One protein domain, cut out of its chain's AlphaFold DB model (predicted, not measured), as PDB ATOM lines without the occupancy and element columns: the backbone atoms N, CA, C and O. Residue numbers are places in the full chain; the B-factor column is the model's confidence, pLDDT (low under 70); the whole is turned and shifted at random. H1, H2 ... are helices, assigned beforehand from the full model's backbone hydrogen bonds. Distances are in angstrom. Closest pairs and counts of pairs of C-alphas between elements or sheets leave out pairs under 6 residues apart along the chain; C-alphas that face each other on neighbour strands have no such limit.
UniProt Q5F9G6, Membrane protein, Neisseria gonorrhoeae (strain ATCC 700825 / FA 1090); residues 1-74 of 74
ATOM      1  N   MET A   1       7.387  15.332 -14.702       53.74
ATOM      2  CA  MET A   1       7.232  16.367 -15.754       53.74
ATOM      3  C   MET A   1       6.354  15.942 -16.939       53.74
ATOM      4  O   MET A   1       5.529  16.744 -17.349       53.74
ATOM      5  N   MET A   2       6.451  14.710 -17.469       56.62
ATOM      6  CA  MET A   2       5.667  14.288 -18.653       56.62
ATOM      7  C   MET A   2       4.134  14.299 -18.480       56.62
ATOM      8  O   MET A   2       3.428  14.636 -19.426       56.62
ATOM      9  N   LYS A   3       3.603  13.989 -17.283       57.79
ATOM     10  CA  LYS A   3       2.145  13.997 -17.032       57.79
ATOM     11  C   LYS A   3       1.500  15.362 -17.323       57.79
ATOM     12  O   LYS A   3       0.445  15.395 -17.948       57.79
ATOM     13  N   ASN A   4       2.157  16.468 -16.957       70.06
ATOM     14  CA  ASN A   4       1.649  17.814 -17.256       70.06
ATOM     15  C   ASN A   4       1.661  18.116 -18.755       70.06
ATOM     16  O   ASN A   4       0.695  18.688 -19.248       70.06
ATOM     17  N   LYS A   5       2.701  17.692 -19.489       70.46
ATOM     18  CA  LYS A   5       2.746  17.865 -20.951       70.46
ATOM     19  C   LYS A   5       1.568  17.168 -21.633       70.46
ATOM     20  O   LYS A   5       0.910  17.764 -22.474       70.46
ATOM     21  N   TYR A   6       1.247  15.939 -21.225       73.64
ATOM     22  CA  TYR A   6       0.112  15.205 -21.790       73.64
ATOM     23  C   TYR A   6      -1.240  15.878 -21.503       73.64
ATOM     24  O   TYR A   6      -2.095  15.941 -22.383       73.64
ATOM     25  N   ILE A   7      -1.426  16.412 -20.290       78.65
ATOM     26  CA  ILE A   7      -2.640  17.159 -19.921       78.65
ATOM     27  C   ILE A   7      -2.758  18.442 -20.754       78.65
ATOM     28  O   ILE A   7      -3.834  18.718 -21.277       78.65
ATOM     29  N   LEU A   8      -1.657  19.181 -20.933       75.40
ATOM     30  CA  LEU A   8      -1.617  20.385 -21.768       75.40
ATOM     31  C   LEU A   8      -1.963  20.079 -23.229       75.40
ATOM     32  O   LEU A   8      -2.780  20.782 -23.812       75.40
ATOM     33  N   ILE A   9      -1.421  18.996 -23.795       75.30
ATOM     34  CA  ILE A   9      -1.740  18.567 -25.165       75.30
ATOM     35  C   ILE A   9      -3.221  18.186 -25.286       75.30
ATOM     36  O   ILE A   9      -3.876  18.587 -26.244       75.30
ATOM     37  N   LYS A  10      -3.787  17.457 -24.313       75.67
ATOM     38  CA  LYS A  10      -5.227  17.140 -24.305       75.67
ATOM     39  C   LYS A  10      -6.096  18.391 -24.239       75.67
ATOM     40  O   LYS A  10      -7.097  18.461 -24.947       75.67
ATOM     41  N   ALA A  11      -5.719  19.357 -23.403       76.70
ATOM     42  CA  ALA A  11      -6.426  20.625 -23.296       76.70
ATOM     43  C   ALA A  11      -6.349  21.411 -24.614       76.70
ATOM     44  O   ALA A  11      -7.382  21.852 -25.103       76.70
ATOM     45  N   ALA A  12      -5.165  21.502 -25.227       75.56
ATOM     46  CA  ALA A  12      -4.973  22.153 -26.520       75.56
ATOM     47  C   ALA A  12      -5.835  21.518 -27.618       75.56
ATOM     48  O   ALA A  12      -6.582  22.226 -28.282       75.56
ATOM     49  N   ILE A  13      -5.817  20.184 -27.748       76.27
ATOM     50  CA  ILE A  13      -6.663  19.458 -28.712       76.27
ATOM     51  C   ILE A  13      -8.148  19.760 -28.469       76.27
ATOM     52  O   ILE A  13      -8.889  20.000 -29.419       76.27
ATOM     53  N   GLY A  14      -8.581  19.775 -27.204       75.79
ATOM     54  CA  GLY A  14      -9.957  20.108 -26.839       75.79
ATOM     55  C   GLY A  14     -10.344  21.530 -27.246       75.79
ATOM     56  O   GLY A  14     -11.397  21.726 -27.845       75.79
ATOM     57  N   ILE A  15      -9.480  22.512 -26.981       76.04
ATOM     58  CA  ILE A  15      -9.741  23.908 -27.340       76.04
ATOM     59  C   ILE A  15      -9.760  24.069 -28.860       76.04
ATOM     60  O   ILE A  15     -10.700  24.651 -29.388       76.04
ATOM     61  N   THR A  16      -8.801  23.479 -29.572       72.71
ATOM     62  CA  THR A  16      -8.775  23.464 -31.037       72.71
ATOM     63  C   THR A  16     -10.048  22.861 -31.632       72.71
ATOM     64  O   THR A  16     -10.602  23.420 -32.576       72.71
ATOM     65  N   ALA A  17     -10.555  21.757 -31.078       73.68
ATOM     66  CA  ALA A  17     -11.801  21.151 -31.542       73.68
ATOM     67  C   ALA A  17     -13.009  22.076 -31.323       73.68
ATOM     68  O   ALA A  17     -13.835  22.224 -32.222       73.68
ATOM     69  N   ILE A  18     -13.090  22.739 -30.164       75.06
ATOM     70  CA  ILE A  18     -14.142  23.724 -29.866       75.06
ATOM     71  C   ILE A  18     -14.062  24.905 -30.839       75.06
ATOM     72  O   ILE A  18     -15.086  25.345 -31.352       75.06
ATOM     73  N   SER A  19     -12.856  25.391 -31.129       70.01
ATOM     74  CA  SER A  19     -12.617  26.469 -32.089       70.01
ATOM     75  C   SER A  19     -13.075  26.108 -33.499       70.01
ATOM     76  O   SER A  19     -13.793  26.881 -34.122       70.01
ATOM     77  N   ILE A  20     -12.718  24.913 -33.981       71.64
ATOM     78  CA  ILE A  20     -13.163  24.407 -35.288       71.64
ATOM     79  C   ILE A  20     -14.690  24.262 -35.311       71.64
ATOM     80  O   ILE A  20     -15.330  24.629 -36.292       71.64
ATOM     81  N   PHE A  21     -15.297  23.775 -34.227       71.77
ATOM     82  CA  PHE A  21     -16.751  23.647 -34.136       71.77
ATOM     83  C   PHE A  21     -17.460  25.009 -34.147       71.77
ATOM     84  O   PHE A  21     -18.483  25.174 -34.812       71.77
ATOM     85  N   TYR A  22     -16.906  25.997 -33.443       71.09
ATOM     86  CA  TYR A  22     -17.405  27.370 -33.440       71.09
ATOM     87  C   TYR A  22     -17.359  27.982 -34.844       71.09
ATOM     88  O   TYR A  22     -18.385  28.457 -35.330       71.09
ATOM     89  N   LEU A  23     -16.210  27.855 -35.511       68.63
ATOM     90  CA  LEU A  23     -15.985  28.273 -36.893       68.63
ATOM     91  C   LEU A  23     -17.008  27.660 -37.861       68.63
ATOM     92  O   LEU A  23     -17.618  28.363 -38.670       68.63
ATOM     93  N   LEU A  24     -17.229  26.343 -37.756       66.40
ATOM     94  CA  LEU A  24     -18.216  25.608 -38.555       66.40
ATOM     95  C   LEU A  24     -19.642  26.110 -38.316       66.40
ATOM     96  O   LEU A  24     -20.415  26.277 -39.259       66.40
ATOM     97  N   THR A  25     -19.980  26.387 -37.058       68.78
ATOM     98  CA  THR A  25     -21.317  26.851 -36.676       68.78
ATOM     99  C   THR A  25     -21.573  28.285 -37.156       68.78
ATOM    100  O   THR A  25     -22.661  28.571 -37.642       68.78
ATOM    101  N   GLN A  26     -20.583  29.181 -37.077       63.48
ATOM    102  CA  GLN A  26     -20.687  30.572 -37.547       63.48
ATOM    103  C   GLN A  26     -20.864  30.662 -39.067       63.48
ATOM    104  O   GLN A  26     -21.782  31.344 -39.527       63.48
ATOM    105  N   GLY A  27     -20.072  29.898 -39.830       57.27
ATOM    106  CA  GLY A  27     -20.222  29.803 -41.286       57.27
ATOM    107  C   GLY A  27     -21.613  29.308 -41.701       57.27
ATOM    108  O   GLY A  27     -22.209  29.845 -42.629       57.27
ATOM    109  N   SER A  28     -22.196  28.362 -40.951       55.69
ATOM    110  CA  SER A  28     -23.576  27.904 -41.180       55.69
ATOM    111  C   SER A  28     -24.647  28.947 -40.836       55.69
ATOM    112  O   SER A  28     -25.761  28.846 -41.346       55.69
ATOM    113  N   ILE A  29     -24.359  29.916 -39.960       57.22
ATOM    114  CA  ILE A  29     -25.312  30.962 -39.543       57.22
ATOM    115  C   ILE A  29     -25.290  32.155 -40.528       57.22
ATOM    116  O   ILE A  29     -26.005  33.135 -40.332       57.22
ATOM    117  N   GLY A  30     -24.503  32.091 -41.612       54.87
ATOM    118  CA  GLY A  30     -24.370  33.197 -42.571       54.87
ATOM    119  C   GLY A  30     -23.682  34.425 -41.968       54.87
ATOM    120  O   GLY A  30     -23.773  35.527 -42.503       54.87
ATOM    121  N   LYS A  31     -23.010  34.251 -40.824       59.62
ATOM    122  CA  LYS A  31     -22.120  35.258 -40.261       59.62
ATOM    123  C   LYS A  31     -20.756  35.011 -40.877       59.62
ATOM    124  O   LYS A  31     -20.099  34.025 -40.551       59.62
ATOM    125  N   THR A  32     -20.351  35.887 -41.788       57.11
ATOM    126  CA  THR A  32     -18.967  35.940 -42.248       57.11
ATOM    127  C   THR A  32     -18.087  36.153 -41.023       57.11
ATOM    128  O   THR A  32     -18.178  37.176 -40.344       57.11
ATOM    129  N   GLU A  33     -17.286  35.148 -40.673       57.18
ATOM    130  CA  GLU A  33     -16.281  35.348 -39.641       57.18
ATOM    131  C   GLU A  33     -15.272  36.379 -40.135       57.18
ATOM    132  O   GLU A  33     -14.787  36.313 -41.269       57.18
ATOM    133  N   GLU A  34     -14.949  37.339 -39.271       63.28
ATOM    134  CA  GLU A  34     -13.864  38.259 -39.555       63.28
ATOM    135  C   GLU A  34     -12.564  37.460 -39.773       63.28
ATOM    136  O   GLU A  34     -12.267  36.534 -39.007       63.28
ATOM    137  N   PRO A  35     -11.720  37.851 -40.745       63.18
ATOM    138  CA  PRO A  35     -10.396  37.258 -40.950       63.18
ATOM    139  C   PRO A  35      -9.525  37.229 -39.678       63.18
ATOM    140  O   PRO A  35      -8.558  36.472 -39.592       63.18
ATOM    141  N   SER A  36      -9.865  38.054 -38.682       68.45
ATOM    142  CA  SER A  36      -9.233  38.121 -37.366       68.45
ATOM    143  C   SER A  36      -9.297  36.787 -36.609       68.45
ATOM    144  O   SER A  36      -8.291  36.375 -36.027       68.45
ATOM    145  N   TYR A  37     -10.419  36.063 -36.666       70.37
ATOM    146  CA  TYR A  37     -10.571  34.777 -35.981       70.37
ATOM    147  C   TYR A  37      -9.701  33.687 -36.605       70.37
ATOM    148  O   TYR A  37      -9.030  32.957 -35.875       70.37
ATOM    149  N   PHE A  38      -9.626  33.629 -37.940       72.16
ATOM    150  CA  PHE A  38      -8.721  32.719 -38.655       72.16
ATOM    151  C   PHE A  38      -7.283  32.849 -38.153       72.16
ATOM    152  O   PHE A  38      -6.649  31.866 -37.759       72.16
ATOM    153  N   LEU A  39      -6.784  34.087 -38.137       73.23
ATOM    154  CA  LEU A  39      -5.424  34.393 -37.716       73.23
ATOM    155  C   LEU A  39      -5.215  34.070 -36.235       73.23
ATOM    156  O   LEU A  39      -4.183  33.499 -35.879       73.23
ATOM    157  N   MET A  40      -6.200  34.363 -35.381       75.93
ATOM    158  CA  MET A  40      -6.135  34.028 -33.959       75.93
ATOM    159  C   MET A  40      -6.043  32.513 -33.738       75.93
ATOM    160  O   MET A  40      -5.217  32.058 -32.947       75.93
ATOM    161  N   PHE A  41      -6.830  31.715 -34.464       74.98
ATOM    162  CA  PHE A  41      -6.788  30.259 -34.345       74.98
ATOM    163  C   PHE A  41      -5.499  29.658 -34.904       74.98
ATOM    164  O   PHE A  41      -4.930  28.770 -34.269       74.98
ATOM    165  N   MET A  42      -4.992  30.163 -36.031       77.93
ATOM    166  CA  MET A  42      -3.673  29.768 -36.534       77.93
ATOM    167  C   MET A  42      -2.561  30.078 -35.527       77.93
ATOM    168  O   MET A  42      -1.685  29.241 -35.300       77.93
ATOM    169  N   PHE A  43      -2.608  31.251 -34.893       76.57
ATOM    170  CA  PHE A  43      -1.625  31.655 -33.893       76.57
ATOM    171  C   PHE A  43      -1.672  30.762 -32.646       76.57
ATOM    172  O   PHE A  43      -0.642  30.242 -32.219       76.57
ATOM    173  N   LEU A  44      -2.865  30.517 -32.098       77.31
ATOM    174  CA  LEU A  44      -3.050  29.625 -30.950       77.31
ATOM    175  C   LEU A  44      -2.617  28.189 -31.260       77.31
ATOM    176  O   LEU A  44      -1.967  27.549 -30.436       77.31
ATOM    177  N   ASN A  45      -2.922  27.698 -32.463       77.85
ATOM    178  CA  ASN A  45      -2.458  26.399 -32.933       77.85
ATOM    179  C   ASN A  45      -0.920  26.326 -32.969       77.85
ATOM    180  O   ASN A  45      -0.331  25.364 -32.479       77.85
ATOM    181  N   SER A  46      -0.256  27.366 -33.479       74.19
ATOM    182  CA  SER A  46       1.209  27.439 -33.465       74.19
ATOM    183  C   SER A  46       1.776  27.443 -32.044       74.19
ATOM    184  O   SER A  46       2.769  26.768 -31.792       74.19
ATOM    185  N   LEU A  47       1.152  28.177 -31.117       74.91
ATOM    186  CA  LEU A  47       1.611  28.283 -29.731       74.91
ATOM    187  C   LEU A  47       1.442  26.962 -28.964       74.91
ATOM    188  O   LEU A  47       2.317  26.565 -28.199       74.91
ATOM    189  N   TRP A  48       0.321  26.264 -29.159       74.90
ATOM    190  CA  TRP A  48       0.050  25.012 -28.450       74.90
ATOM    191  C   TRP A  48       0.842  23.821 -28.971       74.90
ATOM    192  O   TRP A  48       1.158  22.914 -28.197       74.90
ATOM    193  N   PHE A  49       1.146  23.802 -30.266       76.17
ATOM    194  CA  PHE A  49       1.754  22.649 -30.921       76.17
ATOM    195  C   PHE A  49       3.157  22.931 -31.456       76.17
ATOM    196  O   PHE A  49       3.645  22.174 -32.292       76.17
ATOM    197  N   GLU A  50       3.846  23.949 -30.932       75.30
ATOM    198  CA  GLU A  50       5.238  24.257 -31.282       75.30
ATOM    199  C   GLU A  50       6.147  23.015 -31.163       75.30
ATOM    200  O   GLU A  50       6.922  22.706 -32.071       75.30
ATOM    201  N   GLU A  51       5.985  22.234 -30.085       80.44
ATOM    202  CA  GLU A  51       6.723  20.976 -29.889       80.44
ATOM    203  C   GLU A  51       6.254  19.849 -30.835       80.44
ATOM    204  O   GLU A  51       7.030  18.948 -31.151       80.44
ATOM    205  N   ASN A  52       4.999  19.874 -31.296       81.26
ATOM    206  CA  ASN A  52       4.402  18.833 -32.136       81.26
ATOM    207  C   ASN A  52       3.963  19.386 -33.499       81.26
ATOM    208  O   ASN A  52       2.773  19.550 -33.789       81.26
ATOM    209  N   LYS A  53       4.956  19.606 -34.364       80.92
ATOM    210  CA  LYS A  53       4.778  20.149 -35.718       80.92
ATOM    211  C   LYS A  53       3.763  19.374 -36.566       80.92
ATOM    212  O   LYS A  53       3.088  19.977 -37.395       80.92
ATOM    213  N   THR A  54       3.630  18.064 -36.358       80.33
ATOM    214  CA  THR A  54       2.662  17.227 -37.085       80.33
ATOM    215  C   THR A  54       1.226  17.584 -36.716       80.33
ATOM    216  O   THR A  54       0.393  17.760 -37.603       80.33
ATOM    217  N   VAL A  55       0.935  17.731 -35.420       76.05
ATOM    218  CA  VAL A  55      -0.404  18.133 -34.963       76.05
ATOM    219  C   VAL A  55      -0.695  19.571 -35.375       76.05
ATOM    220  O   VAL A  55      -1.772  19.833 -35.904       76.05
ATOM    221  N   MET A  56       0.288  20.466 -35.245       81.18
ATOM    222  CA  MET A  56       0.177  21.844 -35.724       81.18
ATOM    223  C   MET A  56      -0.225  21.889 -37.205       81.18
ATOM    224  O   MET A  56      -1.192  22.557 -37.559       81.18
ATOM    225  N   ALA A  57       0.478  21.151 -38.071       81.32
ATOM    226  CA  ALA A  57       0.191  21.116 -39.503       81.32
ATOM    227  C   ALA A  57      -1.208  20.556 -39.805       81.32
ATOM    228  O   ALA A  57      -1.929  21.131 -40.618       81.32
ATOM    229  N   ALA A  58      -1.611  19.476 -39.127       79.46
ATOM    230  CA  ALA A  58      -2.932  18.875 -39.300       79.46
ATOM    231  C   ALA A  58      -4.059  19.847 -38.918       79.46
ATOM    232  O   ALA A  58      -5.009  20.030 -39.676       79.46
ATOM    233  N   VAL A  59      -3.924  20.526 -37.778       77.12
ATOM    234  CA  VAL A  59      -4.898  21.523 -37.323       77.12
ATOM    235  C   VAL A  59      -4.934  22.729 -38.261       77.12
ATOM    236  O   VAL A  59      -6.017  23.164 -38.643       77.12
ATOM    237  N   THR A  60      -3.776  23.244 -38.689       81.60
ATOM    238  CA  THR A  60      -3.711  24.356 -39.648       81.60
ATOM    239  C   THR A  60      -4.421  23.997 -40.950       81.60
ATOM    240  O   THR A  60      -5.190  24.806 -41.463       81.60
ATOM    241  N   ALA A  61      -4.216  22.780 -41.464       81.03
ATOM    242  CA  ALA A  61      -4.893  22.309 -42.666       81.03
ATOM    243  C   ALA A  61      -6.419  22.238 -42.484       81.03
ATOM    244  O   ALA A  61      -7.150  22.653 -43.378       81.03
ATOM    245  N   MET A  62      -6.904  21.775 -41.325       79.41
ATOM    246  CA  MET A  62      -8.342  21.751 -41.022       79.41
ATOM    247  C   MET A  62      -8.949  23.157 -40.969       79.41
ATOM    248  O   MET A  62     -10.008  23.382 -41.549       79.41
ATOM    249  N   ILE A  63      -8.273  24.107 -40.313       77.56
ATOM    250  CA  ILE A  63      -8.734  25.500 -40.245       77.56
ATOM    251  C   ILE A  63      -8.744  26.113 -41.654       77.56
ATOM    252  O   ILE A  63      -9.740  26.704 -42.057       77.56
ATOM    253  N   ALA A  64      -7.675  25.940 -42.436       80.49
ATOM    254  CA  ALA A  64      -7.606  26.457 -43.802       80.49
ATOM    255  C   ALA A  64      -8.699  25.863 -44.707       80.49
ATOM    256  O   ALA A  64      -9.349  26.601 -45.444       80.49
ATOM    257  N   ALA A  65      -8.946  24.553 -44.618       79.92
ATOM    258  CA  ALA A  65     -10.008  23.889 -45.368       79.92
ATOM    259  C   ALA A  65     -11.395  24.451 -45.023       79.92
ATOM    260  O   ALA A  65     -12.204  24.651 -45.926       79.92
ATOM    261  N   HIS A  66     -11.650  24.759 -43.747       73.76
ATOM    262  CA  HIS A  66     -12.896  25.400 -43.321       73.76
ATOM    263  C   HIS A  66     -13.093  26.767 -43.985       73.76
ATOM    264  O   HIS A  66     -14.143  27.024 -44.565       73.76
ATOM    265  N   PHE A  67     -12.073  27.627 -43.974       71.44
ATOM    266  CA  PHE A  67     -12.172  28.947 -44.605       71.44
ATOM    267  C   PHE A  67     -12.323  28.870 -46.125       71.44
ATOM    268  O   PHE A  67     -13.102  29.631 -46.690       71.44
ATOM    269  N   ILE A  68     -11.635  27.934 -46.785       77.55
ATOM    270  CA  ILE A  68     -11.823  27.681 -48.221       77.55
ATOM    271  C   ILE A  68     -13.262  27.234 -48.500       77.55
ATOM    272  O   ILE A  68     -13.878  27.719 -49.443       77.55
ATOM    273  N   PHE A  69     -13.812  26.334 -47.680       76.76
ATOM    274  CA  PHE A  69     -15.189  25.866 -47.827       76.76
ATOM    275  C   PHE A  69     -16.208  26.998 -47.655       76.76
ATOM    276  O   PHE A  69     -17.122  27.120 -48.467       76.76
ATOM    277  N   VAL A  70     -16.028  27.845 -46.637       70.79
ATOM    278  CA  VAL A  70     -16.873  29.027 -46.416       70.79
ATOM    279  C   VAL A  70     -16.778  29.989 -47.602       70.79
ATOM    280  O   VAL A  70     -17.809  30.396 -48.117       70.79
ATOM    281  N   ALA A  71     -15.570  30.281 -48.094       74.75
ATOM    282  CA  ALA A  71     -15.361  31.181 -49.232       74.75
ATOM    283  C   ALA A  71     -15.903  30.651 -50.573       74.75
ATOM    284  O   ALA A  71     -16.129  31.440 -51.478       74.75
ATOM    285  N   LEU A  72     -16.062  29.332 -50.726       73.95
ATOM    286  CA  LEU A  72     -16.676  28.711 -51.908       73.95
ATOM    287  C   LEU A  72     -18.200  28.577 -51.799       73.95
ATOM    288  O   LEU A  72     -18.847  28.276 -52.800       73.95
ATOM    289  N   SER A  73     -18.750  28.690 -50.589       71.21
ATOM    290  CA  SER A  73     -20.189  28.555 -50.331       71.21
ATOM    291  C   SER A  73     -20.946  29.885 -50.454       71.21
ATOM    292  O   SER A  73     -22.176  29.855 -50.484       71.21
ATOM    293  N   ASP A  74     -20.223  31.006 -50.499       60.91
ATOM    294  CA  ASP A  74     -20.713  32.367 -50.782       60.91
ATOM    295  C   ASP A  74     -20.560  32.677 -52.285       60.91
ATOM    296  O   ASP A  74     -21.522  33.198 -52.897       60.91
TER     297      ASP A  74
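AT A GLANCE: This is residues 1 to 74 of the 74 residues of the protein "Membrane protein" of Neisseria gonorrhoeae (strain ATCC 700825 / FA 1090) (UniProt Q5F9G6). Three helices lie side by side, nearly parallel in line, as a rod-shaped up-and-down bundle; the long H1 runs one way, H2 folds back, and H3 runs again the way of H1, the three centres making a triangle. Residues 1 to 7, of which 2 to 7 belong to H1, stick out beyond the other two helices at one end. The 74 printed residues hold three named helices, H1, H2 and H3 in that order, and no named strand; the class is all helix. The whole is only just compact, close to loose, with a radius of gyration of the C-alphas of 13.3 A, and its C-alphas span 47 by 18 by 16 A.

HOW THE PARTS SIT: H1, residues 2 to 28, stands free with its residues 2 to 7. H2, residues 35 to 48, follows after a short link and forms a helical hairpin with H1. The two touch, H1 with residues 9 to 19 alone, and their closest C-alphas are those of Ala 12 and Trp 48, 6.1 A apart. They run opposite ways at a shallow tilt of 14 degrees. H3, residues 53 to 73, follows after a tight link and forms a second helical hairpin, with H2. H2 and H3 touch, with the closest C-alphas those of Asn 45 and Met 56, 6.0 A apart, and run opposite ways at a shallow tilt of 14 degrees. H3 also touches H1, there with residues 16 to 27 of H1 alone; the closest C-alphas are those of Gly 27 and Val 70, 6.2 A apart. H1 and H3 run the same way at a shallow tilt of 6 degrees. In H1, H2 and H3 every O i to N i+4 pair is within hydrogen-bond range.

IN THESE COORDINATES: H1 begins at C-alpha 2, at (5.667, 14.288, -18.653), and ends at C-alpha 28, 39.3 A away. H2 runs from Pro 35 to Trp 48, 20.4 A from first to last C-alpha, and begins at (-10.396, 37.258, -40.950). H3 runs from Lys 53 to Ser 73, 30.1 A from first to last C-alpha, and ends at (-20.189, 28.555, -50.331).

THE WHOLE: The two C-alphas farthest apart are those of Met 1, the chain's first residue, and Asp 74, its last, at 47.6 A. The printed part has no cut and no long link. The mean pLDDT of the printed part is 72.1; it is under 70 at residues 1 to 3, residues 23 to 36 and residue 74 of this model.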